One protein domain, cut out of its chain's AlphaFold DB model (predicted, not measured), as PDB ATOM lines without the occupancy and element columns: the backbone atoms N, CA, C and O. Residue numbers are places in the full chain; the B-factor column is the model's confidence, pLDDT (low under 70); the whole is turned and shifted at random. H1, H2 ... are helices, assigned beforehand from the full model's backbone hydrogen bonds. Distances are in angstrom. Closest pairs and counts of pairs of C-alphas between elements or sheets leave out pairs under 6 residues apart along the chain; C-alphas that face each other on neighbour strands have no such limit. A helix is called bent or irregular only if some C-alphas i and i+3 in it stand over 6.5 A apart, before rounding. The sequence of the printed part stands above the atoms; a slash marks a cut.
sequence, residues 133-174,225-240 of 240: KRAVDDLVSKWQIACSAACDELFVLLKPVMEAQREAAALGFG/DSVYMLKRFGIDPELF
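This is residues 133 to 174 and 225 to 240 of the 240 residues of an uncharacterized protein of Coemansia reversa (strain ATCC 12441 / NRRL 1564) (UniProt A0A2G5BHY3). A long bent helix, H1, makes the longest axis, and the short helix H2 crosses it on the inside of the bend, at about right angles to the arm H1a, with a tail after it. Both ends of H1 stick out, with residues 133 to 139 and 167 to 170. The printed part has 58 residues with two named helices, H1 then H2, and no named strand: all helix. It is only just loose, close to extended, with a radius of gyration of the C-alphas of 15.3 A, a rod spanning 53 by 18 by 12 A.

By its hydrogen bonds H1, residues 133 to 170, was assigned as one helix, but it is bent: C-alphas 157 and 160 are 6.9 A apart. Arm H1a, residues 133 to 157, is 35.9 A long from C-alpha 133 at (18.908, 18.573, -68.751). Arm H1b, residues 160 to 170, measures 15.1 A. H2, residues 226 to 232, ends at C-alpha 232 (32.458, 13.068, -41.371), 9.8 A from its first C-alpha.

H1a and H1b stand at a steep tilt of 58 degrees. H2 touches H1a at residues 151 to 155 alone, about perpendicular at 87 degrees; the closest C-alphas, of Phe 155 and Ser 226, are 6.8 A apart. H1b and H2 are apart. In H1a, H1b and H2 every O i to N i+4 pair is within hydrogen-bond range.

The C-alphas farthest apart, of Lys 133 and Leu 171, are 52.8 A apart. Residues 175 to 224 are not printed; C-alphas 174 and 225 are 20.3 A apart across this cut. Residues 173, 174 and 240 have pLDDT under 70.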
ATOM      1  N   LYS A 133      19.256  18.080 -70.089       79.94
ATOM      2  CA  LYS A 133      18.908  18.573 -68.751       79.94
ATOM      3  C   LYS A 133      18.070  17.558 -67.970       79.94
ATOM      4  O   LYS A 133      18.455  17.193 -66.873       79.94
ATOM      5  N   ARG A 134      17.007  17.015 -68.579       78.25
ATOM      6  CA  ARG A 134      16.177  15.988 -67.923       78.25
ATOM      7  C   ARG A 134      16.945  14.693 -67.667       78.25
ATOM      8  O   ARG A 134      16.772  14.089 -66.625       78.25
ATOM      9  N   ALA A 135      17.809  14.285 -68.594       81.88
ATOM     10  CA  ALA A 135      18.602  13.069 -68.435       81.88
ATOM     11  C   ALA A 135      19.665  13.203 -67.330       81.88
ATOM     12  O   ALA A 135      19.941  12.236 -66.625       81.88
ATOM     13  N   VAL A 136      20.255  14.393 -67.185       85.25
ATOM     14  CA  VAL A 136      21.171  14.726 -66.090       85.25
ATOM     15  C   VAL A 136      20.409  14.792 -64.774       85.25
ATOM     16  O   VAL A 136      20.863  14.172 -63.823       85.25
ATOM     17  N   ASP A 137      19.248  15.449 -64.726       87.12
ATOM     18  CA  ASP A 137      18.407  15.515 -63.525       87.12
ATOM     19  C   ASP A 137      17.992  14.098 -63.070       87.12
ATOM     20  O   ASP A 137      18.207  13.730 -61.919       87.12
ATOM     21  N   ASP A 138      17.529  13.246 -63.993       88.44
ATOM     22  CA  ASP A 138      17.198  11.839 -63.718       88.44
ATOM     23  C   ASP A 138      18.411  11.042 -63.210       88.44
ATOM     24  O   ASP A 138      18.279  10.141 -62.377       88.44
ATOM     25  N   LEU A 139      19.601  11.320 -63.748       91.12
ATOM     26  CA  LEU A 139      20.838  10.668 -63.328       91.12
ATOM     27  C   LEU A 139      21.252  11.135 -61.929       91.12
ATOM     28  O   LEU A 139      21.614  10.296 -61.109       91.12
ATOM     29  N   VAL A 140      21.159  12.435 -61.650       91.12
ATOM     30  CA  VAL A 140      21.413  13.019 -60.327       91.12
ATOM     31  C   VAL A 140      20.480  12.394 -59.300       91.12
ATOM     32  O   VAL A 140      20.974  11.873 -58.307       91.12
ATOM     33  N   SER A 141      19.175  12.310 -59.571       91.88
ATOM     34  CA  SER A 141      18.228  11.669 -58.650       91.88
ATOM     35  C   SER A 141      18.558  10.196 -58.395       91.88
ATOM     36  O   SER A 141      18.480   9.738 -57.260       91.88
ATOM     37  N   LYS A 142      18.981   9.435 -59.413       94.62
ATOM     38  CA  LYS A 142      19.409   8.035 -59.220       94.62
ATOM     39  C   LYS A 142      20.643   7.923 -58.333       94.62
ATOM     40  O   LYS A 142      20.696   7.028 -57.495       94.62
ATOM     41  N   TRP A 143      21.627   8.799 -58.526       94.19
ATOM     42  CA  TRP A 143      22.826   8.819 -57.690       94.19
ATOM     43  C   TRP A 143      22.524   9.286 -56.274       94.19
ATOM     44  O   TRP A 143      23.033   8.676 -55.345       94.19
ATOM     45  N   GLN A 144      21.663  10.287 -56.095       91.50
ATOM     46  CA  GLN A 144      21.206  10.718 -54.776       91.50
ATOM     47  C   GLN A 144      20.542   9.564 -54.024       91.50
ATOM     48  O   GLN A 144      20.966   9.260 -52.919       91.50
ATOM     49  N   ILE A 145      19.601   8.849 -54.653       91.94
ATOM     50  CA  ILE A 145      18.940   7.681 -54.044       91.94
ATOM     51  C   ILE A 145      19.947   6.568 -53.718       91.94
ATOM     52  O   ILE A 145      19.878   5.954 -52.658       91.94
ATOM     53  N   ALA A 146      20.880   6.275 -54.628       91.19
ATOM     54  CA  ALA A 146      21.881   5.235 -54.401       91.19
ATOM     55  C   ALA A 146      22.840   5.602 -53.258       91.19
ATOM     56  O   ALA A 146      23.170   4.752 -52.434       91.19
ATOM     57  N   CYS A 147      23.271   6.861 -53.202       87.50
ATOM     58  CA  CYS A 147      24.142   7.361 -52.151       87.50
ATOM     59  C   CYS A 147      23.407   7.449 -50.810       87.50
ATOM     60  O   CYS A 147      23.984   7.036 -49.814       87.50
ATOM     61  N   SER A 148      22.149   7.899 -50.772       87.06
ATOM     62  CA  SER A 148      21.367   7.944 -49.533       87.06
ATOM     63  C   SER A 148      21.151   6.536 -48.982       87.06
ATOM     64  O   SER A 148      21.445   6.293 -47.820       87.06
ATOM     65  N   ALA A 149      20.778   5.572 -49.834       88.88
ATOM     66  CA  ALA A 149      20.637   4.174 -49.431       88.88
ATOM     67  C   ALA A 149      21.958   3.579 -48.911       88.88
ATOM     68  O   ALA A 149      21.971   2.890 -47.894       88.88
ATOM     69  N   ALA A 150      23.085   3.875 -49.568       87.94
ATOM     70  CA  ALA A 150      24.399   3.439 -49.098       87.94
ATOM     71  C   ALA A 150      24.794   4.106 -47.768       87.94
ATOM     72  O   ALA A 150      25.379   3.453 -46.905       87.94
ATOM     73  N   CYS A 151      24.474   5.389 -47.587       84.62
ATOM     74  CA  CYS A 151      24.687   6.108 -46.336       84.62
ATOM     75  C   CYS A 151      23.837   5.529 -45.202       84.62
ATOM     76  O   CYS A 151      24.372   5.346 -44.114       84.62
ATOM     77  N   ASP A 152      22.577   5.174 -45.456       86.12
ATOM     78  CA  ASP A 152      21.698   4.531 -44.474       86.12
ATOM     79  C   ASP A 152      22.241   3.156 -44.052       86.12
ATOM     80  O   ASP A 152      22.317   2.847 -42.860       86.12
ATOM     81  N   GLU A 153      22.692   2.336 -45.007       88.19
ATOM     82  CA  GLU A 153      23.313   1.038 -44.711       88.19
ATOM     83  C   GLU A 153      24.605   1.194 -43.901       88.19
ATOM     84  O   GLU A 153      24.812   0.500 -42.900       88.19
ATOM     85  N   LEU A 154      25.470   2.134 -44.294       86.12
ATOM     86  CA  LEU A 154      26.686   2.444 -43.547       86.12
ATOM     87  C   LEU A 154      26.362   2.985 -42.156       86.12
ATOM     88  O   LEU A 154      27.039   2.615 -41.205       86.12
ATOM     89  N   PHE A 155      25.332   3.815 -42.009       84.88
ATOM     90  CA  PHE A 155      24.911   4.355 -40.722       84.88
ATOM     91  C   PHE A 155      24.519   3.237 -39.757       84.88
ATOM     92  O   PHE A 155      25.031   3.193 -38.640       84.88
ATOM     93  N   VAL A 156      23.697   2.280 -40.196       88.00
ATOM     94  CA  VAL A 156      23.298   1.127 -39.372       88.00
ATOM     95  C   VAL A 156      24.510   0.298 -38.930       88.00
ATOM     96  O   VAL A 156      24.556  -0.163 -37.790       88.00
ATOM     97  N   LEU A 157      25.504   0.124 -39.804       85.69
ATOM     98  CA  LEU A 157      26.706  -0.658 -39.504       85.69
ATOM     99  C   LEU A 157      27.714   0.089 -38.622       85.69
ATOM    100  O   LEU A 157      28.338  -0.521 -37.753       85.69
ATOM    101  N   LEU A 158      27.909   1.389 -38.853       84.00
ATOM    102  CA  LEU A 158      28.941   2.187 -38.188       84.00
ATOM    103  C   LEU A 158      28.457   2.808 -36.879       84.00
ATOM    104  O   LEU A 158      29.291   3.033 -36.002       84.00
ATOM    105  N   LYS A 159      27.153   3.061 -36.712       85.50
ATOM    106  CA  LYS A 159      26.602   3.688 -35.502       85.50
ATOM    107  C   LYS A 159      27.034   2.969 -34.213       85.50
ATOM    108  O   LYS A 159      27.622   3.642 -33.371       85.50
ATOM    109  N   PRO A 160      26.901   1.634 -34.072       85.75
ATOM    110  CA  PRO A 160      27.310   0.945 -32.845       85.75
ATOM    111  C   PRO A 160      28.819   1.027 -32.580       85.75
ATOM    112  O   PRO A 160      29.258   1.075 -31.435       85.75
ATOM    113  N   VAL A 161      29.633   1.044 -33.642       84.00
ATOM    114  CA  VAL A 161      31.096   1.151 -33.534       84.00
ATOM    115  C   VAL A 161      31.494   2.548 -33.069       84.00
ATOM    116  O   VAL A 161      32.372   2.684 -32.221       84.00
ATOM    117  N   MET A 162      30.845   3.584 -33.599       80.88
ATOM    118  CA  MET A 162      31.101   4.962 -33.194       80.88
ATOM    119  C   MET A 162      30.589   5.256 -31.785       80.88
ATOM    120  O   MET A 162      31.276   5.944 -31.037       80.88
ATOM    121  N   GLU A 163      29.437   4.708 -31.396       83.69
ATOM    122  CA  GLU A 163      28.932   4.773 -30.020       83.69
ATOM    123  C   GLU A 163      29.915   4.106 -29.052       83.69
ATOM    124  O   GLU A 163      30.345   4.740 -28.095       83.69
ATOM    125  N   ALA A 164      30.396   2.898 -29.361       81.50
ATOM    126  CA  ALA A 164      31.408   2.220 -28.550       81.50
ATOM    127  C   ALA A 164      32.744   2.985 -28.497       81.50
ATOM    128  O   ALA A 164      33.394   3.040 -27.453       81.50
ATOM    129  N   GLN A 165      33.170   3.605 -29.603       79.06
ATOM    130  CA  GLN A 165      34.371   4.442 -29.635       79.06
ATOM    131  C   GLN A 165      34.192   5.722 -28.808       79.06
ATOM    132  O   GLN A 165      35.131   6.144 -28.133       79.06
ATOM    133  N   ARG A 166      33.000   6.326 -28.831       76.44
ATOM    134  CA  ARG A 166      32.642   7.491 -28.016       76.44
ATOM    135  C   ARG A 166      32.588   7.134 -26.535       76.44
ATOM    136  O   ARG A 166      33.144   7.869 -25.729       76.44
ATOM    137  N   GLU A 167      31.989   6.004 -26.175       78.94
ATOM    138  CA  GLU A 167      31.989   5.485 -24.804       78.94
ATOM    139  C   GLU A 167      33.417   5.210 -24.317       78.94
ATOM    140  O   GLU A 167      33.799   5.637 -23.229       78.94
ATOM    141  N   ALA A 168      34.255   4.580 -25.146       76.88
ATOM    142  CA  ALA A 168      35.666   4.371 -24.835       76.88
ATOM    143  C   ALA A 168      36.425   5.699 -24.674       76.88
ATOM    144  O   ALA A 168      37.231   5.830 -23.755       76.88
ATOM    145  N   ALA A 169      36.153   6.701 -25.516       76.19
ATOM    146  CA  ALA A 169      36.739   8.035 -25.405       76.19
ATOM    147  C   ALA A 169      36.285   8.773 -24.134       76.19
ATOM    148  O   ALA A 169      37.127   9.348 -23.446       76.19
ATOM    149  N   ALA A 170      35.004   8.686 -23.766       74.38
ATOM    150  CA  ALA A 170      34.471   9.233 -22.515       74.38
ATOM    151  C   ALA A 170      35.106   8.580 -21.273       74.38
ATOM    152  O   ALA A 170      35.261   9.219 -20.235       74.38
ATOM    153  N   LEU A 171      35.531   7.319 -21.396       78.06
ATOM    154  CA  LEU A 171      36.284   6.587 -20.376       78.06
ATOM    155  C   LEU A 171      37.808   6.819 -20.445       78.06
ATOM    156  O   LEU A 171      38.550   6.208 -19.677       78.06
ATOM    157  N   GLY A 172      38.291   7.690 -21.338       71.38
ATOM    158  CA  GLY A 172      39.712   8.030 -21.480       71.38
ATOM    159  C   GLY A 172      40.548   7.031 -22.291       71.38
ATOM    160  O   GLY A 172      41.773   7.111 -22.279       71.38
ATOM    161  N   PHE A 173      39.912   6.101 -23.010       64.19
ATOM    162  CA  PHE A 173      40.554   5.091 -23.867       64.19
ATOM    163  C   PHE A 173      40.524   5.445 -25.367       64.19
ATOM    164  O   PHE A 173      40.799   4.593 -26.214       64.19
ATOM    165  N   GLY A 174      40.171   6.684 -25.719       56.91
ATOM    166  CA  GLY A 174      40.082   7.137 -27.109       56.91
ATOM    167  C   GLY A 174      41.454   7.390 -27.759       56.91
ATOM    168  O   GLY A 174      42.413   7.720 -27.062       56.91
ATOM    169  N   ASP A 225      23.776  11.220 -35.731       78.06
ATOM    170  CA  ASP A 225      22.747  11.291 -36.754       78.06
ATOM    171  C   ASP A 225      23.391  11.189 -38.149       78.06
ATOM    172  O   ASP A 225      24.597  11.369 -38.347       78.06
ATOM    173  N   SER A 226      22.573  10.872 -39.141       74.50
ATOM    174  CA  SER A 226      22.912  10.812 -40.561       74.50
ATOM    175  C   SER A 226      23.696  12.044 -41.042       74.50
ATOM    176  O   SER A 226      24.696  11.903 -41.745       74.50
ATOM    177  N   VAL A 227      23.322  13.244 -40.585       80.94
ATOM    178  CA  VAL A 227      23.991  14.515 -40.916       80.94
ATOM    179  C   VAL A 227      25.425  14.567 -40.384       80.94
ATOM    180  O   VAL A 227      26.339  14.980 -41.104       80.94
ATOM    181  N   TYR A 228      25.651  14.098 -39.153       80.56
ATOM    182  CA  TYR A 228      26.991  14.005 -38.564       80.56
ATOM    183  C   TYR A 228      27.891  13.097 -39.406       80.56
ATOM    184  O   TYR A 228      29.028  13.445 -39.726       80.56
ATOM    185  N   MET A 229      27.358  11.954 -39.839       77.50
ATOM    186  CA  MET A 229      28.084  10.991 -40.666       77.50
ATOM    187  C   MET A 229      28.420  11.546 -42.050       77.50
ATOM    188  O   MET A 229      29.565  11.421 -42.484       77.50
ATOM    189  N   LEU A 230      27.475  12.213 -42.719       81.06
ATOM    190  CA  LEU A 230      27.716  12.873 -44.008       81.06
ATOM    191  C   LEU A 230      28.847  13.905 -43.903       81.06
ATOM    192  O   LEU A 230      29.799  13.858 -44.687       81.06
ATOM    193  N   LYS A 231      28.818  14.745 -42.861       84.56
ATOM    194  CA  LYS A 231      29.883  15.714 -42.565       84.56
ATOM    195  C   LYS A 231      31.233  15.024 -42.334       84.56
ATOM    196  O   LYS A 231      32.247  15.468 -42.867       84.56
ATOM    197  N   ARG A 232      31.254  13.889 -41.622       78.56
ATOM    198  CA  ARG A 232      32.458  13.068 -41.371       78.56
ATOM    199  C   ARG A 232      33.034  12.439 -42.648       78.56
ATOM    200  O   ARG A 232      34.240  12.213 -42.719       78.56
ATOM    201  N   PHE A 233      32.202  12.175 -43.655       79.06
ATOM    202  CA  PHE A 233      32.623  11.702 -44.980       79.06
ATOM    203  C   PHE A 233      32.956  12.835 -45.966       79.06
ATOM    204  O   PHE A 233      33.315  12.553 -47.110       79.06
ATOM    205  N   GLY A 234      32.879  14.104 -45.543       79.12
ATOM    206  CA  GLY A 234      33.125  15.263 -46.408       79.12
ATOM    207  C   GLY A 234      32.032  15.473 -47.459       79.12
ATOM    208  O   GLY A 234      32.296  16.042 -48.518       79.12
ATOM    209  N   ILE A 235      30.827  14.975 -47.189       80.62
ATOM    210  CA  ILE A 235      29.657  15.110 -48.050       80.62
ATOM    211  C   ILE A 235      28.832  16.291 -47.539       80.62
ATOM    212  O   ILE A 235      28.482  16.340 -46.361       80.62
ATOM    213  N   ASP A 236      28.530  17.239 -48.428       79.69
ATOM    214  CA  ASP A 236      27.657  18.368 -48.109       79.69
ATOM    215  C   ASP A 236      26.216  17.862 -47.892       79.69
ATOM    216  O   ASP A 236      25.653  17.250 -48.809       79.69
ATOM    217  N   PRO A 237      25.614  18.069 -46.704       76.50
ATOM    218  CA  PRO A 237      24.251  17.630 -46.431       76.50
ATOM    219  C   PRO A 237      23.207  18.325 -47.317       76.50
ATOM    220  O   PRO A 237      22.136  17.764 -47.503       76.50
ATOM    221  N   GLU A 238      23.501  19.485 -47.921       81.44
ATOM    222  CA  GLU A 238      22.581  20.159 -48.855       81.44
ATOM    223  C   GLU A 238      22.461  19.448 -50.218       81.44
ATOM    224  O   GLU A 238      21.599  19.789 -51.032       81.44
ATOM    225  N   LEU A 239      23.315  18.456 -50.497       74.56
ATOM    226  CA  LEU A 239      23.270  17.661 -51.731       74.56
ATOM    227  C   LEU A 239      22.231  16.526 -51.700       74.56
ATOM    228  O   LEU A 239      22.052  15.871 -52.736       74.56
ATOM    229  N   PHE A 240      21.582  16.278 -50.557       63.28
ATOM    230  CA  PHE A 240      20.680  15.146 -50.312       63.28
ATOM    231  C   PHE A 240      19.260  15.580 -49.946       63.28
ATOM    232  O   PHE A 240      19.098  16.567 -49.198       63.28
TER     233      PHE A 240